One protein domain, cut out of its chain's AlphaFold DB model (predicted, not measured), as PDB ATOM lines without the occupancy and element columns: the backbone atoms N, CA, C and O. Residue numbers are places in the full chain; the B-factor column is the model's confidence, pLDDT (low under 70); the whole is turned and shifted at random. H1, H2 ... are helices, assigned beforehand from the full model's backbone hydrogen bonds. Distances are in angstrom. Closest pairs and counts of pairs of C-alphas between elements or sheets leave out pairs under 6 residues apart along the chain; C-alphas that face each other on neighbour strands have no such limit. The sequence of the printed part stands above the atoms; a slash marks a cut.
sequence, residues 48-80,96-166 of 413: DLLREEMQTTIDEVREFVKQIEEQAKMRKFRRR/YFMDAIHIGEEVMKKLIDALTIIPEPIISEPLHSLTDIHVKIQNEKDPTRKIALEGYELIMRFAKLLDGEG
ATOM      1  N   ASP A  48     227.095 301.603 185.606       89.19
ATOM      2  CA  ASP A  48     225.633 301.626 185.614       89.19
ATOM      3  C   ASP A  48     225.075 300.677 184.553       89.19
ATOM      4  O   ASP A  48     224.148 299.934 184.852       89.19
ATOM      5  N   LEU A  49     225.711 300.604 183.376       88.12
ATOM      6  CA  LEU A  49     225.401 299.591 182.359       88.12
ATOM      7  C   LEU A  49     225.584 298.171 182.904       88.12
ATOM      8  O   LEU A  49     224.670 297.359 182.812       88.12
ATOM      9  N   LEU A  50     226.714 297.899 183.566       90.69
ATOM     10  CA  LEU A  50     226.950 296.603 184.204       90.69
ATOM     11  C   LEU A  50     225.878 296.288 185.257       90.69
ATOM     12  O   LEU A  50     225.420 295.155 185.355       90.69
ATOM     13  N   ARG A  51     225.442 297.283 186.039       93.31
ATOM     14  CA  ARG A  51     224.363 297.094 187.020       93.31
ATOM     15  C   ARG A  51     223.025 296.769 186.357       93.31
ATOM     16  O   ARG A  51     222.310 295.911 186.867       93.31
ATOM     17  N   GLU A  52     222.694 297.411 185.241       93.12
ATOM     18  CA  GLU A  52     221.485 297.109 184.463       93.12
ATOM     19  C   GLU A  52     221.517 295.686 183.887       93.12
ATOM     20  O   GLU A  52     220.521 294.966 183.972       93.12
ATOM     21  N   GLU A  53     222.665 295.238 183.378       92.62
ATOM     22  CA  GLU A  53     222.855 293.867 182.886       92.62
ATOM     23  C   GLU A  53     222.767 292.829 184.012       92.62
ATOM     24  O   GLU A  53     222.087 291.809 183.869       92.62
ATOM     25  N   MET A  54     223.394 293.100 185.163       95.50
ATOM     26  CA  MET A  54     223.279 292.248 186.349       95.50
ATOM     27  C   MET A  54     221.821 292.134 186.806       95.50
ATOM     28  O   MET A  54     221.354 291.031 187.078       95.50
ATOM     29  N   GLN A  55     221.090 293.253 186.862       97.00
ATOM     30  CA  GLN A  55     219.676 293.260 187.240       97.00
ATOM     31  C   GLN A  55     218.834 292.445 186.252       97.00
ATOM     32  O   GLN A  55     218.064 291.588 186.676       97.00
ATOM     33  N   THR A  56     219.042 292.651 184.948       96.38
ATOM     34  CA  THR A  56     218.342 291.910 183.887       96.38
ATOM     35  C   THR A  56     218.588 290.408 184.018       96.38
ATOM     36  O   THR A  56     217.650 289.617 183.981       96.38
ATOM     37  N   THR A  57     219.836 290.012 184.282       96.75
ATOM     38  CA  THR A  57     220.208 288.608 184.492       96.75
ATOM     39  C   THR A  57     219.495 288.023 185.716       96.75
ATOM     40  O   THR A  57     218.953 286.921 185.653       96.75
ATOM     41  N   ILE A  58     219.443 288.753 186.835       97.69
ATOM     42  CA  ILE A  58     218.714 288.312 188.034       97.69
ATOM     43  C   ILE A  58     217.211 288.182 187.767       97.69
ATOM     44  O   ILE A  58     216.594 287.232 188.253       97.69
ATOM     45  N   ASP A  59     216.619 289.080 186.983       97.19
ATOM     46  CA  ASP A  59     215.201 289.013 186.625       97.19
ATOM     47  C   ASP A  59     214.880 287.814 185.718       97.19
ATOM     48  O   ASP A  59     213.871 287.132 185.931       97.19
ATOM     49  N   GLU A  60     215.764 287.473 184.780       97.25
ATOM     50  CA  GLU A  60     215.645 286.258 183.964       97.25
ATOM     51  C   GLU A  60     215.749 284.985 184.817       97.25
ATOM     52  O   GLU A  60     214.905 284.089 184.713       97.25
ATOM     53  N   VAL A  61     216.728 284.919 185.729       97.62
ATOM     54  CA  VAL A  61     216.879 283.786 186.662       97.62
ATOM     55  C   VAL A  61     215.668 283.687 187.597       97.62
ATOM     56  O   VAL A  61     215.201 282.588 187.901       97.62
ATOM     57  N   ARG A  62     215.111 284.820 188.034       98.12
ATOM     58  CA  ARG A  62     213.905 284.878 188.872       98.12
ATOM     59  C   ARG A  62     212.697 284.278 188.165       98.12
ATOM     60  O   ARG A  62     211.983 283.471 188.768       98.12
ATOM     61  N   GLU A  63     212.464 284.657 186.914       97.88
ATOM     62  CA  GLU A  63     211.360 284.116 186.121       97.88
ATOM     63  C   GLU A  63     211.572 282.622 185.830       97.88
ATOM     64  O   GLU A  63     210.643 281.829 185.979       97.88
ATOM     65  N   PHE A  64     212.808 282.202 185.551       98.00
ATOM     66  CA  PHE A  64     213.162 280.791 185.400       98.00
ATOM     67  C   PHE A  64     212.856 279.959 186.661       98.00
ATOM     68  O   PHE A  64     212.157 278.945 186.585       98.00
ATOM     69  N   VAL A  65     213.302 280.400 187.846       97.88
ATOM     70  CA  VAL A  65     213.027 279.704 189.120       97.88
ATOM     71  C   VAL A  65     211.523 279.612 189.380       97.88
ATOM     72  O   VAL A  65     211.024 278.557 189.775       97.88
ATOM     73  N   LYS A  66     210.779 280.692 189.119       97.94
ATOM     74  CA  LYS A  66     209.319 280.717 189.255       97.94
ATOM     75  C   LYS A  66     208.641 279.694 188.336       97.94
ATOM     76  O   LYS A  66     207.762 278.964 188.795       97.94
ATOM     77  N   GLN A  67     209.075 279.576 187.083       97.38
ATOM     78  CA  GLN A  67     208.547 278.574 186.154       97.38
ATOM     79  C   GLN A  67     208.806 277.142 186.643       97.38
ATOM     80  O   GLN A  67     207.903 276.304 186.589       97.38
ATOM     81  N   ILE A  68     209.995 276.851 187.181       97.62
ATOM     82  CA  ILE A  68     210.303 275.530 187.756       97.62
ATOM     83  C   ILE A  68     209.444 275.255 188.999       97.62
ATOM     84  O   ILE A  68     208.903 274.156 189.141       97.62
ATOM     85  N   GLU A  69     209.248 276.241 189.878       97.25
ATOM     86  CA  GLU A  69     208.360 276.119 191.042       97.25
ATOM     87  C   GLU A  69     206.912 275.797 190.634       97.25
ATOM     88  O   GLU A  69     206.258 274.941 191.243       97.25
ATOM     89  N   GLU A  70     206.396 276.457 189.598       96.31
ATOM     90  CA  GLU A  70     205.070 276.188 189.039       96.31
ATOM     91  C   GLU A  70     204.985 274.784 188.429       96.31
ATOM     92  O   GLU A  70     204.030 274.045 188.698       96.31
ATOM     93  N   GLN A  71     206.008 274.362 187.680       95.38
ATOM     94  CA  GLN A  71     206.086 273.009 187.130       95.38
ATOM     95  C   GLN A  71     206.138 271.943 188.230       95.38
ATOM     96  O   GLN A  71     205.408 270.951 188.143       95.38
ATOM     97  N   ALA A  72     206.903 272.162 189.302       95.81
ATOM     98  CA  ALA A  72     206.977 271.262 190.452       95.81
ATOM     99  C   ALA A  72     205.614 271.122 191.157       95.81
ATOM    100  O   ALA A  72     205.162 270.011 191.462       95.81
ATOM    101  N   LYS A  73     204.890 272.237 191.353       94.88
ATOM    102  CA  LYS A  73     203.513 272.226 191.888       94.88
ATOM    103  C   LYS A  73     202.568 271.439 190.977       94.88
ATOM    104  O   LYS A  73     201.846 270.556 191.452       94.88
ATOM    105  N   MET A  74     202.606 271.705 189.670       90.12
ATOM    106  CA  MET A  74     201.772 271.016 188.680       90.12
ATOM    107  C   MET A  74     202.085 269.521 188.591       90.12
ATOM    108  O   MET A  74     201.167 268.709 188.470       90.12
ATOM    109  N   ARG A  75     203.359 269.134 188.701       90.38
ATOM    110  CA  ARG A  75     203.820 267.741 188.761       90.38
ATOM    111  C   ARG A  75     203.247 267.029 189.985       90.38
ATOM    112  O   ARG A  75     202.632 265.973 189.843       90.38
ATOM    113  N   LYS A  76     203.372 267.626 191.176       90.88
ATOM    114  CA  LYS A  76     202.808 267.091 192.430       90.88
ATOM    115  C   LYS A  76     201.290 266.930 192.356       90.88
ATOM    116  O   LYS A  76     200.768 265.910 192.805       90.88
ATOM    117  N   PHE A  77     200.591 267.898 191.767       89.81
ATOM    118  CA  PHE A  77     199.150 267.813 191.537       89.81
ATOM    119  C   PHE A  77     198.799 266.668 190.579       89.81
ATOM    120  O   PHE A  77     198.016 265.790 190.935       89.81
ATOM    121  N   ARG A  78     199.440 266.617 189.404       86.69
ATOM    122  CA  ARG A  78     199.201 265.581 188.388       86.69
ATOM    123  C   ARG A  78     199.486 264.177 188.907       86.69
ATOM    124  O   ARG A  78     198.683 263.286 188.674       86.69
ATOM    125  N   ARG A  79     200.558 263.973 189.677       83.81
ATOM    126  CA  ARG A  79     200.848 262.672 190.307       83.81
ATOM    127  C   ARG A  79     199.707 262.170 191.204       83.81
ATOM    128  O   ARG A  79     199.563 260.963 191.356       83.81
ATOM    129  N   ARG A  80     198.901 263.069 191.783       83.88
ATOM    130  CA  ARG A  80     197.736 262.716 192.614       83.88
ATOM    131  C   ARG A  80     196.461 262.512 191.802       83.88
ATOM    132  O   ARG A  80     195.665 261.652 192.149       83.88
ATOM    133  N   TYR A  96     211.400 266.863 180.626       95.12
ATOM    134  CA  TYR A  96     211.607 268.307 180.476       95.12
ATOM    135  C   TYR A  96     211.827 269.016 181.820       95.12
ATOM    136  O   TYR A  96     212.700 269.868 181.935       95.12
ATOM    137  N   PHE A  97     211.063 268.643 182.849       96.19
ATOM    138  CA  PHE A  97     211.255 269.170 184.196       96.19
ATOM    139  C   PHE A  97     212.632 268.801 184.758       96.19
ATOM    140  O   PHE A  97     213.309 269.664 185.305       96.19
ATOM    141  N   MET A  98     213.069 267.547 184.608       96.31
ATOM    142  CA  MET A  98     214.402 267.135 185.054       96.31
ATOM    143  C   MET A  98     215.503 267.868 184.285       96.31
ATOM    144  O   MET A  98     216.438 268.347 184.915       96.31
ATOM    145  N   ASP A  99     215.374 268.025 182.967       96.31
ATOM    146  CA  ASP A  99     216.323 268.787 182.147       96.31
ATOM    147  C   ASP A  99     216.399 270.253 182.628       96.31
ATOM    148  O   ASP A  99     217.487 270.794 182.819       96.31
ATOM    149  N   ALA A 100     215.251 270.876 182.930       97.19
ATOM    150  CA  ALA A 100     215.192 272.225 183.496       97.19
ATOM    151  C   ALA A 100     215.845 272.317 184.886       97.19
ATOM    152  O   ALA A 100     216.502 273.312 185.185       97.19
ATOM    153  N   ILE A 101     215.713 271.285 185.725       97.69
ATOM    154  CA  ILE A 101     216.414 271.218 187.013       97.69
ATOM    155  C   ILE A 101     217.928 271.202 186.808       97.69
ATOM    156  O   ILE A 101     218.606 271.989 187.456       97.69
ATOM    157  N   HIS A 102     218.451 270.387 185.888       96.38
ATOM    158  CA  HIS A 102     219.897 270.307 185.636       96.38
ATOM    159  C   HIS A 102     220.453 271.644 185.131       96.38
ATOM    160  O   HIS A 102     221.470 272.117 185.629       96.38
ATOM    161  N   ILE A 103     219.740 272.307 184.213       97.25
ATOM    162  CA  ILE A 103     220.090 273.666 183.770       97.25
ATOM    163  C   ILE A 103     220.085 274.628 184.963       97.25
ATOM    164  O   ILE A 103     221.003 275.429 185.127       97.25
ATOM    165  N   GLY A 104     219.072 274.533 185.827       97.38
ATOM    166  CA  GLY A 104     218.998 275.336 187.039       97.38
ATOM    167  C   GLY A 104     220.174 275.100 187.979       97.38
ATOM    168  O   GLY A 104     220.686 276.060 188.548       97.38
ATOM    169  N   GLU A 105     220.662 273.865 188.100       97.00
ATOM    170  CA  GLU A 105     221.839 273.573 188.914       97.00
ATOM    171  C   GLU A 105     223.105 274.246 188.382       97.00
ATOM    172  O   GLU A 105     223.865 274.843 189.152       97.00
ATOM    173  N   GLU A 106     223.306 274.219 187.065       96.75
ATOM    174  CA  GLU A 106     224.424 274.913 186.426       96.75
ATOM    175  C   GLU A 106     224.332 276.432 186.612       96.75
ATOM    176  O   GLU A 106     225.318 277.065 186.998       96.75
ATOM    177  N   VAL A 107     223.144 277.015 186.413       97.00
ATOM    178  CA  VAL A 107     222.900 278.454 186.597       97.00
ATOM    179  C   VAL A 107     223.160 278.875 188.044       97.00
ATOM    180  O   VAL A 107     223.883 279.844 188.278       97.00
ATOM    181  N   MET A 108     222.642 278.133 189.028       97.38
ATOM    182  CA  MET A 108     222.850 278.452 190.445       97.38
ATOM    183  C   MET A 108     224.315 278.315 190.848       97.38
ATOM    184  O   MET A 108     224.813 279.141 191.610       97.38
ATOM    185  N   LYS A 109     225.035 277.327 190.307       95.69
ATOM    186  CA  LYS A 109     226.478 277.195 190.526       95.69
ATOM    187  C   LYS A 109     227.240 278.407 189.990       95.69
ATOM    188  O   LYS A 109     228.045 278.973 190.719       95.69
ATOM    189  N   LYS A 110     226.940 278.857 188.766       95.88
ATOM    190  CA  LYS A 110     227.556 280.065 188.185       95.88
ATOM    191  C   LYS A 110     227.231 281.326 188.976       95.88
ATOM    192  O   LYS A 110     228.097 282.182 189.132       95.88
ATOM    193  N   LEU A 111     226.014 281.423 189.505       95.00
ATOM    194  CA  LEU A 111     225.618 282.539 190.355       95.00
ATOM    195  C   LEU A 111     226.376 282.522 191.691       95.00
ATOM    196  O   LEU A 111     226.867 283.559 192.119       95.00
ATOM    197  N   ILE A 112     226.545 281.354 192.321       93.25
ATOM    198  CA  ILE A 112     227.371 281.201 193.532       93.25
ATOM    199  C   ILE A 112     228.823 281.580 193.246       93.25
ATOM    200  O   ILE A 112     229.406 282.344 194.017       93.25
ATOM    201  N   ASP A 113     229.387 281.082 192.144       92.06
ATOM    202  CA  ASP A 113     230.748 281.413 191.727       92.06
ATOM    203  C   ASP A 113     230.885 282.939 191.603       92.06
ATOM    204  O   ASP A 113     231.771 283.511 192.227       92.06
ATOM    205  N   ALA A 114     229.950 283.609 190.916       91.12
ATOM    206  CA  ALA A 114     229.932 285.066 190.743       91.12
ATOM    207  C   ALA A 114     229.816 285.853 192.063       91.12
ATOM    208  O   ALA A 114     230.441 286.901 192.215       91.12
ATOM    209  N   LEU A 115     229.047 285.351 193.032       88.88
ATOM    210  CA  LEU A 115     228.883 285.983 194.347       88.88
ATOM    211  C   LEU A 115     230.113 285.823 195.253       88.88
ATOM    212  O   LEU A 115     230.298 286.617 196.176       88.88
ATOM    213  N   THR A 116     230.930 284.796 195.006       86.06
ATOM    214  CA  THR A 116     232.049 284.388 195.871       86.06
ATOM    215  C   THR A 116     233.430 284.646 195.264       86.06
ATOM    216  O   THR A 116     234.432 284.260 195.868       86.06
ATOM    217  N   ILE A 117     233.513 285.314 194.104       84.81
ATOM    218  CA  ILE A 117     234.789 285.621 193.439       84.81
ATOM    219  C   ILE A 117     235.714 286.411 194.381       84.81
ATOM    220  O   ILE A 117     235.368 287.472 194.894       84.81
ATOM    221  N   ILE A 118     236.920 285.879 194.573       63.25
ATOM    222  CA  ILE A 118     238.044 286.463 195.327       63.25
ATOM    223  C   ILE A 118     238.859 287.347 194.356       63.25
ATOM    224  O   ILE A 118     239.026 286.939 193.204       63.25
ATOM    225  N   PRO A 119     239.398 288.521 194.758       68.56
ATOM    226  CA  PRO A 119     239.678 288.968 196.133       68.56
ATOM    227  C   PRO A 119     238.571 289.743 196.852       68.56
ATOM    228  O   PRO A 119     238.633 289.847 198.074       68.56
ATOM    229  N   GLU A 120     237.568 290.253 196.144       80.88
ATOM    230  CA  GLU A 120     236.531 291.115 196.723       80.88
ATOM    231  C   GLU A 120     235.142 290.488 196.538       80.88
ATOM    232  O   GLU A 120     234.435 290.825 195.584       80.88
ATOM    233  N   PRO A 121     234.728 289.562 197.426       85.75
ATOM    234  CA  PRO A 121     233.391 288.997 197.352       85.75
ATOM    235  C   PRO A 121     232.353 290.102 197.581       85.75
ATOM    236  O   PRO A 121     232.450 290.873 198.538       85.75
ATOM    237  N   ILE A 122     231.324 290.149 196.728       85.25
ATOM    238  CA  ILE A 122     230.234 291.137 196.841       85.25
ATOM    239  C   ILE A 122     229.499 290.970 198.182       85.25
ATOM    240  O   ILE A 122     229.024 291.934 198.786       85.25
ATOM    241  N   ILE A 123     229.426 289.729 198.669       84.62
ATOM    242  CA  ILE A 123     228.893 289.381 199.981       84.62
ATOM    243  C   ILE A 123     230.054 288.893 200.850       84.62
ATOM    244  O   ILE A 123     230.534 287.774 200.698       84.62
ATOM    245  N   SER A 124     230.491 289.733 201.786       85.62
ATOM    246  CA  SER A 124     231.552 289.398 202.746       85.62
ATOM    247  C   SER A 124     231.111 288.397 203.821       85.62
ATOM    248  O   SER A 124     231.936 287.693 204.401       85.62
ATOM    249  N   GLU A 125     229.810 288.336 204.102       88.19
ATOM    250  CA  GLU A 125     229.215 287.412 205.065       88.19
ATOM    251  C   GLU A 125     229.155 285.987 204.479       88.19
ATOM    252  O   GLU A 125     228.768 285.815 203.320       88.19
ATOM    253  N   PRO A 126     229.468 284.934 205.257       85.50
ATOM    254  CA  PRO A 126     229.296 283.566 204.793       85.50
ATOM    255  C   PRO A 126     227.838 283.317 204.399       85.50
ATOM    256  O   PRO A 126     226.938 283.533 205.210       85.50
ATOM    257  N   LEU A 127     227.598 282.816 203.185       82.88
ATOM    258  CA  LEU A 127     226.245 282.663 202.634       82.88
ATOM    259  C   LEU A 127     225.293 281.908 203.582       82.88
ATOM    260  O   LEU A 127     224.202 282.380 203.875       82.88
ATOM    261  N   HIS A 128     225.754 280.810 204.181       81.25
ATOM    262  CA  HIS A 128     224.976 279.998 205.125       81.25
ATOM    263  C   HIS A 128     224.573 280.717 206.431       81.25
ATOM    264  O   HIS A 128     223.772 280.180 207.192       81.25
ATOM    265  N   SER A 129     225.133 281.895 206.725       84.19
ATOM    266  CA  SER A 129     224.797 282.706 207.904       84.19
ATOM    267  C   SER A 129     223.720 283.762 207.625       84.19
ATOM    268  O   SER A 129     223.220 284.406 208.548       84.19
ATOM    269  N   LEU A 130     223.329 283.943 206.359       85.88
ATOM    270  CA  LEU A 130     222.337 284.930 205.949       85.88
ATOM    271  C   LEU A 130     220.914 284.451 206.278       85.88
ATOM    272  O   LEU A 130     220.227 283.860 205.446       85.88
ATOM    273  N   THR A 131     220.445 284.738 207.491       84.75
ATOM    274  CA  THR A 131     219.016 284.667 207.836       84.75
ATOM    275  C   THR A 131     218.300 285.968 207.459       84.75
ATOM    276  O   THR A 131     218.932 287.007 207.258       84.75
ATOM    277  N   ASP A 132     216.971 285.909 207.325       89.94
ATOM    278  CA  ASP A 132     216.101 287.076 207.100       89.94
ATOM    279  C   ASP A 132     216.466 287.932 205.872       89.94
ATOM    280  O   ASP A 132     216.361 289.159 205.878       89.94
ATOM    281  N   ILE A 133     216.862 287.272 204.779       91.44
ATOM    282  CA  ILE A 133     217.339 287.906 203.535       91.44
ATOM    283  C   ILE A 133     216.393 288.989 203.011       91.44
ATOM    284  O   ILE A 133     216.862 290.031 202.572       91.44
ATOM    285  N   HIS A 134     215.074 288.801 203.108       91.44
ATOM    286  CA  HIS A 134     214.105 289.809 202.661       91.44
ATOM    287  C   HIS A 134     214.272 291.145 203.402       91.44
ATOM    288  O   HIS A 134     214.209 292.209 202.787       91.44
ATOM    289  N   VAL A 135     214.531 291.098 204.713       92.25
ATOM    290  CA  VAL A 135     214.782 292.293 205.531       92.25
ATOM    291  C   VAL A 135     216.115 292.925 205.136       92.25
ATOM    292  O   VAL A 135     216.210 294.148 205.045       92.25
ATOM    293  N   LYS A 136     217.140 292.110 204.852       93.19
ATOM    294  CA  LYS A 136     218.437 292.609 204.373       93.19
ATOM    295  C   LYS A 136     218.315 293.298 203.007       93.19
ATOM    296  O   LYS A 136     218.800 294.412 202.872       93.19
ATOM    297  N   ILE A 137     217.602 292.708 202.043       94.69
ATOM    298  CA  ILE A 137     217.370 293.288 200.704       94.69
ATOM    299  C   ILE A 137     216.670 294.651 200.795       94.69
ATOM    300  O   ILE A 137     217.040 295.583 200.084       94.69
ATOM    301  N   GLN A 138     215.662 294.783 201.662       95.31
ATOM    302  CA  GLN A 138     214.914 296.037 201.818       95.31
ATOM    303  C   GLN A 138     215.751 297.167 202.428       95.31
ATOM    304  O   GLN A 138     215.537 298.330 202.090       95.31
ATOM    305  N   ASN A 139     216.690 296.830 203.312       95.81
ATOM    306  CA  ASN A 139     217.519 297.804 204.024       95.81
ATOM    307  C   ASN A 139     218.870 298.078 203.342       95.81
ATOM    308  O   ASN A 139     219.593 298.979 203.776       95.81
ATOM    309  N   GLU A 140     219.228 297.316 202.307       97.12
ATOM    310  CA  GLU A 140     220.511 297.452 201.624       97.12
ATOM    311  C   GLU A 140     220.559 298.737 200.789       97.12
ATOM    312  O   GLU A 140     219.688 299.004 199.957       97.12
ATOM    313  N   LYS A 141     221.597 299.543 201.027       96.81
ATOM    314  CA  LYS A 141     221.788 300.838 200.362       96.81
ATOM    315  C   LYS A 141     222.625 300.710 199.102       96.81
ATOM    316  O   LYS A 141     222.433 301.495 198.175       96.81
ATOM    317  N   ASP A 142     223.560 299.761 199.071       95.69
ATOM    318  CA  ASP A 142     224.377 299.526 197.886       95.69
ATOM    319  C   ASP A 142     223.579 298.718 196.848       95.69
ATOM    320  O   ASP A 142     223.245 297.557 197.101       95.69
ATOM    321  N   PRO A 143     223.271 299.283 195.666       95.12
ATOM    322  CA  PRO A 143     222.504 298.583 194.642       95.12
ATOM    323  C   PRO A 143     223.195 297.308 194.147       95.12
ATOM    324  O   PRO A 143     222.510 296.335 193.855       95.12
ATOM    325  N   THR A 144     224.530 297.266 194.082       94.69
ATOM    326  CA  THR A 144     225.243 296.061 193.630       94.69
ATOM    327  C   THR A 144     225.109 294.944 194.661       94.69
ATOM    328  O   THR A 144     224.778 293.810 194.311       94.69
ATOM    329  N   ARG A 145     225.278 295.273 195.947       95.00
ATOM    330  CA  ARG A 145     225.061 294.323 197.044       95.00
ATOM    331  C   ARG A 145     223.603 293.878 197.133       95.00
ATOM    332  O   ARG A 145     223.340 292.705 197.382       95.00
ATOM    333  N   LYS A 146     222.652 294.774 196.863       96.44
ATOM    334  CA  LYS A 146     221.226 294.445 196.807       96.44
ATOM    335  C   LYS A 146     220.921 293.406 195.722       96.44
ATOM    336  O   LYS A 146     220.296 292.397 196.031       96.44
ATOM    337  N   ILE A 147     221.424 293.600 194.499       96.38
ATOM    338  CA  ILE A 147     221.283 292.632 193.393       96.38
ATOM    339  C   ILE A 147     221.888 291.274 193.781       96.38
ATOM    340  O   ILE A 147     221.289 290.226 193.547       96.38
ATOM    341  N   ALA A 148     223.052 291.281 194.433       95.50
ATOM    342  CA  ALA A 148     223.695 290.063 194.918       95.50
ATOM    343  C   ALA A 148     222.855 289.321 195.979       95.50
ATOM    344  O   ALA A 148     222.733 288.096 195.921       95.50
ATOM    345  N   LEU A 149     222.237 290.046 196.918       95.31
ATOM    346  CA  LEU A 149     221.324 289.469 197.910       95.31
ATOM    347  C   LEU A 149     220.052 288.899 197.264       95.31
ATOM    348  O   LEU A 149     219.604 287.826 197.669       95.31
ATOM    349  N   GLU A 150     219.505 289.562 196.241       96.56
ATOM    350  CA  GLU A 150     218.392 289.032 195.439       96.56
ATOM    351  C   GLU A 150     218.796 287.733 194.722       96.56
ATOM    352  O   GLU A 150     218.049 286.754 194.746       96.56
ATOM    353  N   GLY A 151     220.006 287.672 194.157       96.25
ATOM    354  CA  GLY A 151     220.559 286.444 193.580       96.25
ATOM    355  C   GLY A 151     220.693 285.311 194.602       96.25
ATOM    356  O   GLY A 151     220.319 284.170 194.322       96.25
ATOM    357  N   TYR A 152     221.147 285.619 195.819       95.31
ATOM    358  CA  TYR A 152     221.220 284.629 196.895       95.31
ATOM    359  C   TYR A 152     219.837 284.123 197.337       95.31
ATOM    360  O   TYR A 152     219.661 282.929 197.590       95.31
ATOM    361  N   GLU A 153     218.826 284.991 197.368       96.12
ATOM    362  CA  GLU A 153     217.443 284.591 197.641       96.12
ATOM    363  C   GLU A 153     216.932 283.560 196.617       96.12
ATOM    364  O   GLU A 153     216.290 282.573 196.992       96.12
ATOM    365  N   LEU A 154     217.257 283.746 195.331       97.12
ATOM    366  CA  LEU A 154     216.901 282.802 194.267       97.12
ATOM    367  C   LEU A 154     217.573 281.439 194.464       97.12
ATOM    368  O   LEU A 154     216.898 280.413 194.344       97.12
ATOM    369  N   ILE A 155     218.851 281.419 194.859       96.50
ATOM    370  CA  ILE A 155     219.566 280.184 195.221       96.50
ATOM    371  C   ILE A 155     218.852 279.479 196.379       96.50
ATOM    372  O   ILE A 155     218.641 278.266 196.323       96.50
ATOM    373  N   MET A 156     218.408 280.220 197.403       94.62
ATOM    374  CA  MET A 156     217.685 279.620 198.528       94.62
ATOM    375  C   MET A 156     216.349 279.005 198.114       94.62
ATOM    376  O   MET A 156     215.989 277.916 198.568       94.62
ATOM    377  N   ARG A 157     215.596 279.704 197.261       96.31
ATOM    378  CA  ARG A 157     214.319 279.211 196.735       96.31
ATOM    379  C   ARG A 157     214.512 277.947 195.908       96.31
ATOM    380  O   ARG A 157     213.774 276.982 196.105       96.31
ATOM    381  N   PHE A 158     215.528 277.928 195.048       97.25
ATOM    382  CA  PHE A 158     215.846 276.773 194.218       97.25
ATOM    383  C   PHE A 158     216.313 275.572 195.051       97.25
ATOM    384  O   PHE A 158     215.806 274.471 194.871       97.25
ATOM    385  N   ALA A 159     217.186 275.781 196.038       95.81
ATOM    386  CA  ALA A 159     217.603 274.733 196.972       95.81
ATOM    387  C   ALA A 159     216.412 274.110 197.715       95.81
ATOM    388  O   ALA A 159     216.223 272.897 197.711       95.81
ATOM    389  N   LYS A 160     215.512 274.947 198.245       95.06
ATOM    390  CA  LYS A 160     214.279 274.481 198.894       95.06
ATOM    391  C   LYS A 160     213.369 273.695 197.945       95.06
ATOM    392  O   LYS A 160     212.627 272.811 198.384       95.06
ATOM    393  N   LEU A 161     213.376 274.031 196.655       95.81
ATOM    394  CA  LEU A 161     212.674 273.261 195.635       95.81
ATOM    395  C   LEU A 161     213.300 271.872 195.472       95.81
ATOM    396  O   LEU A 161     212.552 270.896 195.488       95.81
ATOM    397  N   LEU A 162     214.629 271.777 195.374       95.56
ATOM    398  CA  LEU A 162     215.351 270.503 195.277       95.56
ATOM    399  C   LEU A 162     215.124 269.619 196.507       95.56
ATOM    400  O   LEU A 162     214.741 268.459 196.344       95.56
ATOM    401  N   ASP A 163     215.224 270.181 197.715       93.12
ATOM    402  CA  ASP A 163     214.865 269.502 198.967       93.12
ATOM    403  C   ASP A 163     213.430 268.951 198.902       93.12
ATOM    404  O   ASP A 163     213.152 267.796 199.224       93.12
ATOM    405  N   GLY A 164     212.493 269.771 198.413       91.88
ATOM    406  CA  GLY A 164     211.090 269.399 198.250       91.88
ATOM    407  C   GLY A 164     210.823 268.325 197.190       91.88
ATOM    408  O   GLY A 164     209.724 267.755 197.188       91.88
ATOM    409  N   GLU A 165     211.770 268.072 196.288       92.81
ATOM    410  CA  GLU A 165     211.738 266.997 195.289       92.81
ATOM    411  C   GLU A 165     212.645 265.809 195.667       92.81
ATOM    412  O   GLU A 165     212.605 264.787 194.982       92.81
ATOM    413  N   GLY A 166     213.401 265.901 196.769       91.25
ATOM    414  CA  GLY A 166     214.335 264.868 197.223       91.25
ATOM    415  C   GLY A 166     215.609 264.769 196.378       91.25
ATOM    416  O   GLY A 166     216.183 263.686 196.276       91.25
TER     417      GLY A 166
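AT A GLANCE: This is residues 48 to 80 and 96 to 166 of the 413 residues of a protein of Lygus hesperus (UniProt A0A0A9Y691). Three long helices, H1, H2 and H4, form an up-and-down bundle, each running against the one before it, with their centres in a triangle. A short fourth helix, H3, packs on H4, apart from H1 and H2, and is reached from H2 by a long unnamed stretch. The printed part has 104 residues with four named helices, in the order H1, H2, H3, H4, and no named strand; the class is all helix. It is compact, with a radius of gyration of the C-alphas of 14.8 A, and elongated, spanning 46 by 28 by 24 A.

HOW THE PARTS SIT: H1, residues 48 to 80, touches H2, residues 96 to 116, with residues 65 to 72 alone; the closest C-alphas, of Gln 71 and Phe 97, are 7.1 A apart. They run opposite ways at a shallow tilt of 34 degrees, only just short of steep. The hub is H4, residues 143 to 165, touching three helices. H4 touches H1, closest at the C-alphas of Ile 58 and Gly 151, 6.1 A apart, at a shallow tilt of 16 degrees, the same way. H4 touches H2 with residues 148 to 158 alone, closest at the C-alphas of Met 108 and Ile 155, 6.0 A apart; the tilt of 37 degrees, opposite ways, is only just steep. H3, residues 133 to 139, and H4 form a helical hairpin at a shallow tilt of 18 degrees, opposite ways; the closest C-alphas, of Ile 137 and Lys 146, are 5.6 A apart. Every O i to N i+4 pair is within hydrogen-bond range in H2, H3 and H4; in H1, 28 of 29 are.

IN THESE COORDINATES: H1 begins at C-alpha 48, (225.633, 301.626, 185.614), and is 48.4 A long. H2 measures 30.2 A, H3 9.9 A and H4 33.4 A, ending at C-alpha 165, (211.738, 266.997, 195.289).

THE WHOLE: The C-alphas of Arg 80 and Pro 119, the two farthest apart, are 49.6 A apart. Residues 81 to 95 are not printed, and C-alphas 80 and 96 are 19.3 A apart across this cut. The link from H2 to H3 is long, residues 117 to 132; that from H3 to H4 is tight. Mean pLDDT of the printed part is 92.8; residues 118 to 119 are under 70.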